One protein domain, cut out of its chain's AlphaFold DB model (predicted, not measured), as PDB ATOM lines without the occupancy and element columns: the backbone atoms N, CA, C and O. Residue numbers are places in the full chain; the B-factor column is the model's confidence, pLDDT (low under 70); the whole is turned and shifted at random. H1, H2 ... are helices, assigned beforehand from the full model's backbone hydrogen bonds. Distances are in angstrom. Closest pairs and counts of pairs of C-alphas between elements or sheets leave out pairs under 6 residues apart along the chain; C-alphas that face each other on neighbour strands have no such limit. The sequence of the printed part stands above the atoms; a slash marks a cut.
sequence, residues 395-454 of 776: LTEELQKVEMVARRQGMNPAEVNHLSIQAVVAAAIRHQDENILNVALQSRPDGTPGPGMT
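Overview. This is residues 395 to 454 of the 776 residues of the protein "Putative muramidase" of Azorhizobium caulinodans (strain ATCC 43989 / DSM 5975 / JCM 20966 / LMG 6465 / NBRC 14845 / NCIMB 13405 / ORS 571) (UniProt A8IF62). A long helix, H2, makes the long axis, and two shorter helices run back along it: H1 along its earlier part and H3 along its later part, so that each makes a helical hairpin with it. After H3, residues 442 to 454 hold no named element; they run on past the end of H3, out to about Asp 446, and fold back. The printed part has 60 residues with three named helices, in the order H1, H2, H3, and no named strand; the class is all helix. The whole is compact, with a radius of gyration of the C-alphas of 11.0 A, and its outline is elongated, with spans of 33 by 20 by 19 A.

Arrangement. H1, residues 395 to 408, and H2, residues 413 to 430, touch and form a hairpin, two helices that follow each other and run opposite ways. Their closest C-alphas, those of Glu 403 and Val 416, are 6.3 A apart, and their tilt is a shallow 31 degrees. H2 touches H1 with residues 413 to 420 alone. H2 and H3, residues 434 to 441, touch and form a second hairpin, opposite ways at a shallow tilt of 9 degrees; the closest C-alphas are those of Ala 428 and Ile 436, 5.3 A apart. H2 touches H3 with residues 420 to 428 alone. H1 and H3 only just touch, with 3 pairs of C-alphas within 8 A, the closest being Thr 396 and Val 439 at 5.3 A. H1 touches H3 with residues 395 to 396 alone, and the two run the same way at a steep tilt of 39 degrees. The helix packing is mostly aligned, only just, with 2 of 3 pairs at a shallow tilt. Every O i to N i+4 pair is within hydrogen-bond range in H1 and H2, while H3 has 0 of 4 such pairs but 5 of 5 O i to N i+3 pairs within range.

Along the chain. H1 runs from Leu 395, C-alpha at (-7.013, 44.568, -12.311), to Arg 408, over 20.1 A. H2 begins at Pro 413, C-alpha at (-23.822, 41.951, -22.057), and ends at Arg 430, 25.6 A away. H3 spans 12.1 A from Glu 434 to Leu 441, whose C-alpha is at (-11.061, 33.786, -17.025).

Size, cuts and confidence. The two C-alphas farthest apart, those of Gly 410 and Gln 432, are 33.2 A apart. The C-alphas of Leu 395 and Thr 454, first and last printed, are 19.8 A apart. The links H1 to H2 and H2 to H3 are tight. The C-alphas of residues 442 to 454 lie 5 to 14 A from the mean of all C-alphas. The printed part has no cut. Its mean pLDDT is 94.9, and no printed residue is under 70.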
ATOM      1  N   LEU A 395      -6.652  44.350 -10.908       94.75
ATOM      2  CA  LEU A 395      -7.013  44.568 -12.311       94.75
ATOM      3  C   LEU A 395      -8.328  43.868 -12.687       94.75
ATOM      4  O   LEU A 395      -9.145  44.431 -13.412       94.75
ATOM      5  N   THR A 396      -8.549  42.658 -12.172       95.31
ATOM      6  CA  THR A 396      -9.792  41.904 -12.381       95.31
ATOM      7  C   THR A 396     -10.988  42.623 -11.767       95.31
ATOM      8  O   THR A 396     -12.009  42.780 -12.432       95.31
ATOM      9  N   GLU A 397     -10.870  43.086 -10.522       94.50
ATOM     10  CA  GLU A 397     -11.938  43.836  -9.856       94.50
ATOM     11  C   GLU A 397     -12.267  45.140 -10.598       94.50
ATOM     12  O   GLU A 397     -13.443  45.452 -10.793       94.50
ATOM     13  N   GLU A 398     -11.257  45.891 -11.046       95.50
ATOM     14  CA  GLU A 398     -11.465  47.130 -11.805       95.50
ATOM     15  C   GLU A 398     -12.092  46.871 -13.180       95.50
ATOM     16  O   GLU A 398     -13.042  47.559 -13.560       95.50
ATOM     17  N   LEU A 399     -11.655  45.828 -13.897       96.50
ATOM     18  CA  LEU A 399     -12.281  45.425 -15.158       96.50
ATOM     19  C   LEU A 399     -13.768  45.108 -14.948       96.50
ATOM     20  O   LEU A 399     -14.623  45.614 -15.674       96.50
ATOM     21  N   GLN A 400     -14.088  44.322 -13.918       95.62
ATOM     22  CA  GLN A 400     -15.465  43.955 -13.581       95.62
ATOM     23  C   GLN A 400     -16.312  45.173 -13.183       95.62
ATOM     24  O   GLN A 400     -17.497  45.235 -13.520       95.62
ATOM     25  N   LYS A 401     -15.734  46.171 -12.501       95.81
ATOM     26  CA  LYS A 401     -16.424  47.441 -12.217       95.81
ATOM     27  C   LYS A 401     -16.792  48.175 -13.502       95.81
ATOM     28  O   LYS A 401     -17.940  48.605 -13.630       95.81
ATOM     29  N   VAL A 402     -15.868  48.278 -14.457       96.12
ATOM     30  CA  VAL A 402     -16.132  48.916 -15.756       96.12
ATOM     31  C   VAL A 402     -17.200  48.138 -16.538       96.12
ATOM     32  O   VAL A 402     -18.147  48.751 -17.033       96.12
ATOM     33  N   GLU A 403     -17.141  46.800 -16.555       96.19
ATOM     34  CA  GLU A 403     -18.185  45.957 -17.161       96.19
ATOM     35  C   GLU A 403     -19.573  46.220 -16.543       96.19
ATOM     36  O   GLU A 403     -20.574  46.319 -17.258       96.19
ATOM     37  N   MET A 404     -19.660  46.348 -15.213       94.69
ATOM     38  CA  MET A 404     -20.919  46.645 -14.521       94.69
ATOM     39  C   MET A 404     -21.461  48.034 -14.866       94.69
ATOM     40  O   MET A 404     -22.671  48.178 -15.058       94.69
ATOM     41  N   VAL A 405     -20.598  49.053 -14.958       94.62
ATOM     42  CA  VAL A 405     -21.010  50.407 -15.368       94.62
ATOM     43  C   VAL A 405     -21.536  50.391 -16.803       94.62
ATOM     44  O   VAL A 405     -22.634  50.895 -17.039       94.62
ATOM     45  N   ALA A 406     -20.833  49.731 -17.726       95.06
ATOM     46  CA  ALA A 406     -21.250  49.589 -19.121       95.06
ATOM     47  C   ALA A 406     -22.643  48.941 -19.248       95.06
ATOM     48  O   ALA A 406     -23.518  49.430 -19.965       95.06
ATOM     49  N   ARG A 407     -22.896  47.872 -18.482       94.25
ATOM     50  CA  ARG A 407     -24.208  47.204 -18.439       94.25
ATOM     51  C   ARG A 407     -25.305  48.110 -17.876       94.25
ATOM     52  O   ARG A 407     -26.405  48.140 -18.421       94.25
ATOM     53  N   ARG A 408     -25.020  48.880 -16.817       93.38
ATOM     54  CA  ARG A 408     -25.972  49.860 -16.252       93.38
ATOM     55  C   ARG A 408     -26.300  50.992 -17.227       93.38
ATOM     56  O   ARG A 408     -27.396  51.533 -17.163       93.38
ATOM     57  N   GLN A 409     -25.389  51.309 -18.145       92.06
ATOM     58  CA  GLN A 409     -25.600  52.262 -19.241       92.06
ATOM     59  C   GLN A 409     -26.374  51.662 -20.432       92.06
ATOM     60  O   GLN A 409     -26.503  52.304 -21.472       92.06
ATOM     61  N   GLY A 410     -26.905  50.440 -20.299       90.69
ATOM     62  CA  GLY A 410     -27.751  49.802 -21.307       90.69
ATOM     63  C   GLY A 410     -26.991  49.068 -22.412       90.69
ATOM     64  O   GLY A 410     -27.613  48.652 -23.391       90.69
ATOM     65  N   MET A 411     -25.672  48.882 -22.284       94.12
ATOM     66  CA  MET A 411     -24.915  48.076 -23.245       94.12
ATOM     67  C   MET A 411     -25.296  46.596 -23.152       94.12
ATOM     68  O   MET A 411     -25.494  46.047 -22.064       94.12
ATOM     69  N   ASN A 412     -25.352  45.928 -24.307       94.88
ATOM     70  CA  ASN A 412     -25.630  44.497 -24.378       94.88
ATOM     71  C   ASN A 412     -24.511  43.701 -23.664       94.88
ATOM     72  O   ASN A 412     -23.338  43.893 -23.995       94.88
ATOM     73  N   PRO A 413     -24.826  42.771 -22.739       94.94
ATOM     74  CA  PRO A 413     -23.822  41.951 -22.057       94.94
ATOM     75  C   PRO A 413     -22.847  41.214 -22.987       94.94
ATOM     76  O   PRO A 413     -21.673  41.084 -22.641       94.94
ATOM     77  N   ALA A 414     -23.298  40.754 -24.159       95.31
ATOM     78  CA  ALA A 414     -22.433  40.090 -25.138       95.31
ATOM     79  C   ALA A 414     -21.400  41.057 -25.741       95.31
ATOM     80  O   ALA A 414     -20.232  40.704 -25.886       95.31
ATOM     81  N   GLU A 415     -21.806  42.296 -26.021       95.19
ATOM     82  CA  GLU A 415     -20.908  43.340 -26.523       95.19
ATOM     83  C   GLU A 415     -19.900  43.769 -25.452       95.19
ATOM     84  O   GLU A 415     -18.709  43.877 -25.739       95.19
ATOM     85  N   VAL A 416     -20.342  43.920 -24.198       96.00
ATOM     86  CA  VAL A 416     -19.442  44.188 -23.063       96.00
ATOM     87  C   VAL A 416     -18.405  43.069 -22.917       96.00
ATOM     88  O   VAL A 416     -17.219  43.356 -22.764       96.00
ATOM     89  N   ASN A 417     -18.812  41.798 -23.024       96.19
ATOM     90  CA  ASN A 417     -17.880  40.666 -22.985       96.19
ATOM     91  C   ASN A 417     -16.863  40.724 -24.135       96.19
ATOM     92  O   ASN A 417     -15.670  40.541 -23.900       96.19
ATOM     93  N   HIS A 418     -17.327  41.000 -25.359       96.19
ATOM     94  CA  HIS A 418     -16.468  41.113 -26.538       96.19
ATOM     95  C   HIS A 418     -15.420  42.224 -26.370       96.19
ATOM     96  O   HIS A 418     -14.231  41.978 -26.557       96.19
ATOM     97  N   LEU A 419     -15.836  43.430 -25.962       96.12
ATOM     98  CA  LEU A 419     -14.924  44.558 -25.731       96.12
ATOM     99  C   LEU A 419     -13.907  44.259 -24.624       96.12
ATOM    100  O   LEU A 419     -12.732  44.590 -24.763       96.12
ATOM    101  N   SER A 420     -14.341  43.590 -23.554       97.06
ATOM    102  CA  SER A 420     -13.462  43.207 -22.445       97.06
ATOM    103  C   SER A 420     -12.398  42.207 -22.901       97.06
ATOM    104  O   SER A 420     -11.225  42.370 -22.577       97.06
ATOM    105  N   ILE A 421     -12.773  41.206 -23.710       97.69
ATOM    106  CA  ILE A 421     -11.819  40.248 -24.293       97.69
ATOM    107  C   ILE A 421     -10.852  40.930 -25.237       97.69
ATOM    108  O   ILE A 421      -9.651  40.692 -25.143       97.69
ATOM    109  N   GLN A 422     -11.360  41.786 -26.119       97.06
ATOM    110  CA  GLN A 422     -10.529  42.522 -27.059       97.06
ATOM    111  C   GLN A 422      -9.478  43.358 -26.319       97.06
ATOM    112  O   GLN A 422      -8.306  43.324 -26.693       97.06
ATOM    113  N   ALA A 423      -9.869  44.049 -25.244       96.62
ATOM    114  CA  ALA A 423      -8.948  44.829 -24.429       96.62
ATOM    115  C   ALA A 423      -7.924  43.955 -23.687       96.62
ATOM    116  O   ALA A 423      -6.731  44.243 -23.750       96.62
ATOM    117  N   VAL A 424      -8.360  42.857 -23.053       97.25
ATOM    118  CA  VAL A 424      -7.471  41.902 -22.362       97.25
ATOM    119  C   VAL A 424      -6.447  41.300 -23.329       97.25
ATOM    120  O   VAL A 424      -5.258  41.266 -23.021       97.25
ATOM    121  N   VAL A 425      -6.884  40.853 -24.510       97.69
ATOM    122  CA  VAL A 425      -6.011  40.275 -25.545       97.69
ATOM    123  C   VAL A 425      -5.022  41.313 -26.069       97.69
ATOM    124  O   VAL A 425      -3.827  41.028 -26.151       97.69
ATOM    125  N   ALA A 426      -5.493  42.519 -26.393       96.12
ATOM    126  CA  ALA A 426      -4.632  43.591 -26.881       96.12
ATOM    127  C   ALA A 426      -3.567  43.981 -25.845       96.12
ATOM    128  O   ALA A 426      -2.399  44.133 -26.201       96.12
ATOM    129  N   ALA A 427      -3.949  44.087 -24.569       95.31
ATOM    130  CA  ALA A 427      -3.031  44.360 -23.472       95.31
ATOM    131  C   ALA A 427      -2.007  43.230 -23.288       95.31
ATOM    132  O   ALA A 427      -0.805  43.488 -23.248       95.31
ATOM    133  N   ALA A 428      -2.456  41.974 -23.247       95.88
ATOM    134  CA  ALA A 428      -1.574  40.821 -23.084       95.88
ATOM    135  C   ALA A 428      -0.536  40.707 -24.213       95.88
ATOM    136  O   ALA A 428       0.633  40.442 -23.944       95.88
ATOM    137  N   ILE A 429      -0.935  40.951 -25.467       96.00
ATOM    138  CA  ILE A 429      -0.018  40.955 -26.617       96.00
ATOM    139  C   ILE A 429       0.967  42.123 -26.520       96.00
ATOM    140  O   ILE A 429       2.168  41.914 -26.665       96.00
ATOM    141  N   ARG A 430       0.476  43.339 -26.244       94.50
ATOM    142  CA  ARG A 430       1.308  44.547 -26.147       94.50
ATOM    143  C   ARG A 430       2.393  44.423 -25.082       94.50
ATOM    144  O   ARG A 430       3.518  44.849 -25.313       94.50
ATOM    145  N   HIS A 431       2.049  43.852 -23.933       92.12
ATOM    146  CA  HIS A 431       2.967  43.690 -22.804       92.12
ATOM    147  C   HIS A 431       3.664  42.326 -22.781       92.12
ATOM    148  O   HIS A 431       4.457  42.067 -21.881       92.12
ATOM    149  N   GLN A 432       3.369  41.455 -23.752       94.69
ATOM    150  CA  GLN A 432       3.863  40.077 -23.833       94.69
ATOM    151  C   GLN A 432       3.693  39.274 -22.526       94.69
ATOM    152  O   GLN A 432       4.500  38.396 -22.193       94.69
ATOM    153  N   ASP A 433       2.618  39.546 -21.787       92.62
ATOM    154  CA  ASP A 433       2.306  38.908 -20.506       92.62
ATOM    155  C   ASP A 433       1.078  38.001 -20.656       92.62
ATOM    156  O   ASP A 433      -0.063  38.463 -20.721       92.62
ATOM    157  N   GLU A 434       1.313  36.682 -20.700       95.19
ATOM    158  CA  GLU A 434       0.241  35.679 -20.771       95.19
ATOM    159  C   GLU A 434      -0.664  35.723 -19.529       95.19
ATOM    160  O   GLU A 434      -1.829  35.337 -19.618       95.19
ATOM    161  N   ASN A 435      -0.180  36.223 -18.387       92.31
ATOM    162  CA  ASN A 435      -0.956  36.224 -17.151       92.31
ATOM    163  C   ASN A 435      -2.095  37.253 -17.177       92.31
ATOM    164  O   ASN A 435      -3.111  37.047 -16.512       92.31
ATOM    165  N   ILE A 436      -1.988  38.310 -17.992       94.38
ATOM    166  CA  ILE A 436      -3.083  39.270 -18.216       94.38
ATOM    167  C   ILE A 436      -4.319  38.557 -18.788       94.38
ATOM    168  O   ILE A 436      -5.450  38.897 -18.442       94.38
ATOM    169  N   LEU A 437      -4.132  37.501 -19.587       96.44
ATOM    170  CA  LEU A 437      -5.238  36.714 -20.144       96.44
ATOM    171  C   LEU A 437      -6.071  36.020 -19.056       96.44
ATOM    172  O   LEU A 437      -7.264  35.781 -19.253       96.44
ATOM    173  N   ASN A 438      -5.481  35.737 -17.890       94.50
ATOM    174  CA  ASN A 438      -6.182  35.094 -16.779       94.50
ATOM    175  C   ASN A 438      -7.237  36.005 -16.142       94.50
ATOM    176  O   ASN A 438      -8.169  35.489 -15.525       94.50
ATOM    177  N   VAL A 439      -7.145  37.326 -16.336       95.19
ATOM    178  CA  VAL A 439      -8.161  38.295 -15.889       95.19
ATOM    179  C   VAL A 439      -9.518  37.971 -16.514       95.19
ATOM    180  O   VAL A 439     -10.536  37.927 -15.826       95.19
ATOM    181  N   ALA A 440      -9.535  37.657 -17.811       96.56
ATOM    182  CA  ALA A 440     -10.758  37.327 -18.534       96.56
ATOM    183  C   ALA A 440     -11.380  35.981 -18.119       96.56
ATOM    184  O   ALA A 440     -12.557  35.737 -18.397       96.56
ATOM    185  N   LEU A 441     -10.606  35.100 -17.482       96.19
ATOM    186  CA  LEU A 441     -11.061  33.786 -17.025       96.19
ATOM    187  C   LEU A 441     -11.706  33.830 -15.637       96.19
ATOM    188  O   LEU A 441     -12.362  32.865 -15.247       96.19
ATOM    189  N   GLN A 442     -11.545  34.923 -14.888       94.00
ATOM    190  CA  GLN A 442     -12.125  35.040 -13.554       94.00
ATOM    191  C   GLN A 442     -13.647  35.182 -13.626       94.00
ATOM    192  O   GLN A 442     -14.187  35.939 -14.434       94.00
ATOM    193  N   SER A 443     -14.349  34.450 -12.760       93.75
ATOM    194  CA  SER A 443     -15.800  34.600 -12.613       93.75
ATOM    195  C   SER A 443     -16.135  35.968 -12.029       93.75
ATOM    196  O   SER A 443     -15.368  36.536 -11.247       93.75
ATOM    197  N   ARG A 444     -17.295  36.501 -12.407       92.94
ATOM    198  CA  ARG A 444     -17.795  37.769 -11.876       92.94
ATOM    199  C   ARG A 444     -18.346  37.603 -10.457       92.94
ATOM    200  O   ARG A 444     -18.675  36.482 -10.062       92.94
ATOM    201  N   PRO A 445     -18.518  38.702  -9.698       89.00
ATOM    202  CA  PRO A 445     -19.056  38.641  -8.339       89.00
ATOM    203  C   PRO A 445     -20.487  38.086  -8.274       89.00
ATOM    204  O   PRO A 445     -20.885  37.537  -7.253       89.00
ATOM    205  N   ASP A 446     -21.249  38.198  -9.366       90.44
ATOM    206  CA  ASP A 446     -22.593  37.626  -9.518       90.44
ATOM    207  C   ASP A 446     -22.586  36.121  -9.864       90.44
ATOM    208  O   ASP A 446     -23.640  35.533 -10.100       90.44
ATOM    209  N   GLY A 447     -21.408  35.489  -9.918       92.12
ATOM    210  CA  GLY A 447     -21.229  34.087 -10.296       92.12
ATOM    211  C   GLY A 447     -21.296  33.833 -11.801       92.12
ATOM    212  O   GLY A 447     -21.100  32.696 -12.232       92.12
ATOM    213  N   THR A 448     -21.543  34.858 -12.625       92.50
ATOM    214  CA  THR A 448     -21.541  34.672 -14.076       92.50
ATOM    215  C   THR A 448     -20.122  34.404 -14.582       92.50
ATOM    216  O   THR A 448     -19.152  34.984 -14.073       92.50
ATOM    217  N   PRO A 449     -19.965  33.554 -15.612       94.56
ATOM    218  CA  PRO A 449     -18.654  33.300 -16.181       94.56
ATOM    219  C   PRO A 449     -18.018  34.584 -16.726       94.56
ATOM    220  O   PRO A 449     -18.683  35.373 -17.406       94.56
ATOM    221  N   GLY A 450     -16.726  34.780 -16.458       94.44
ATOM    222  CA  GLY A 450     -15.915  35.824 -17.079       94.44
ATOM    223  C   GLY A 450     -15.967  35.765 -18.608       94.44
ATOM    224  O   GLY A 450     -16.304  34.726 -19.193       94.44
ATOM    225  N   PRO A 451     -15.642  36.870 -19.293       95.94
ATOM    226  CA  PRO A 451     -15.841  36.960 -20.735       95.94
ATOM    227  C   PRO A 451     -14.954  35.961 -21.507       95.94
ATOM    228  O   PRO A 451     -15.319  35.510 -22.595       95.94
ATOM    229  N   GLY A 452     -13.848  35.518 -20.899       96.12
ATOM    230  CA  GLY A 452     -12.915  34.528 -21.437       96.12
ATOM    231  C   GLY A 452     -13.390  33.089 -21.325       96.12
ATOM    232  O   GLY A 452     -12.789  32.218 -21.937       96.12
ATOM    233  N   MET A 453     -14.468  32.824 -20.581       96.38
ATOM    234  CA  MET A 453     -15.062  31.487 -20.475       96.38
ATOM    235  C   MET A 453     -16.094  31.192 -21.576       96.38
ATOM    236  O   MET A 453     -16.532  30.049 -21.734       96.38
ATOM    237  N   THR A 454     -16.458  32.193 -22.383       95.31
ATOM    238  CA  THR A 454     -17.269  31.992 -23.595       95.31
ATOM    239  C   THR A 454     -16.489  31.194 -24.652       95.31
ATOM    240  O   THR A 454     -15.266  31.078 -24.578       95.31
TER     241      THR A 454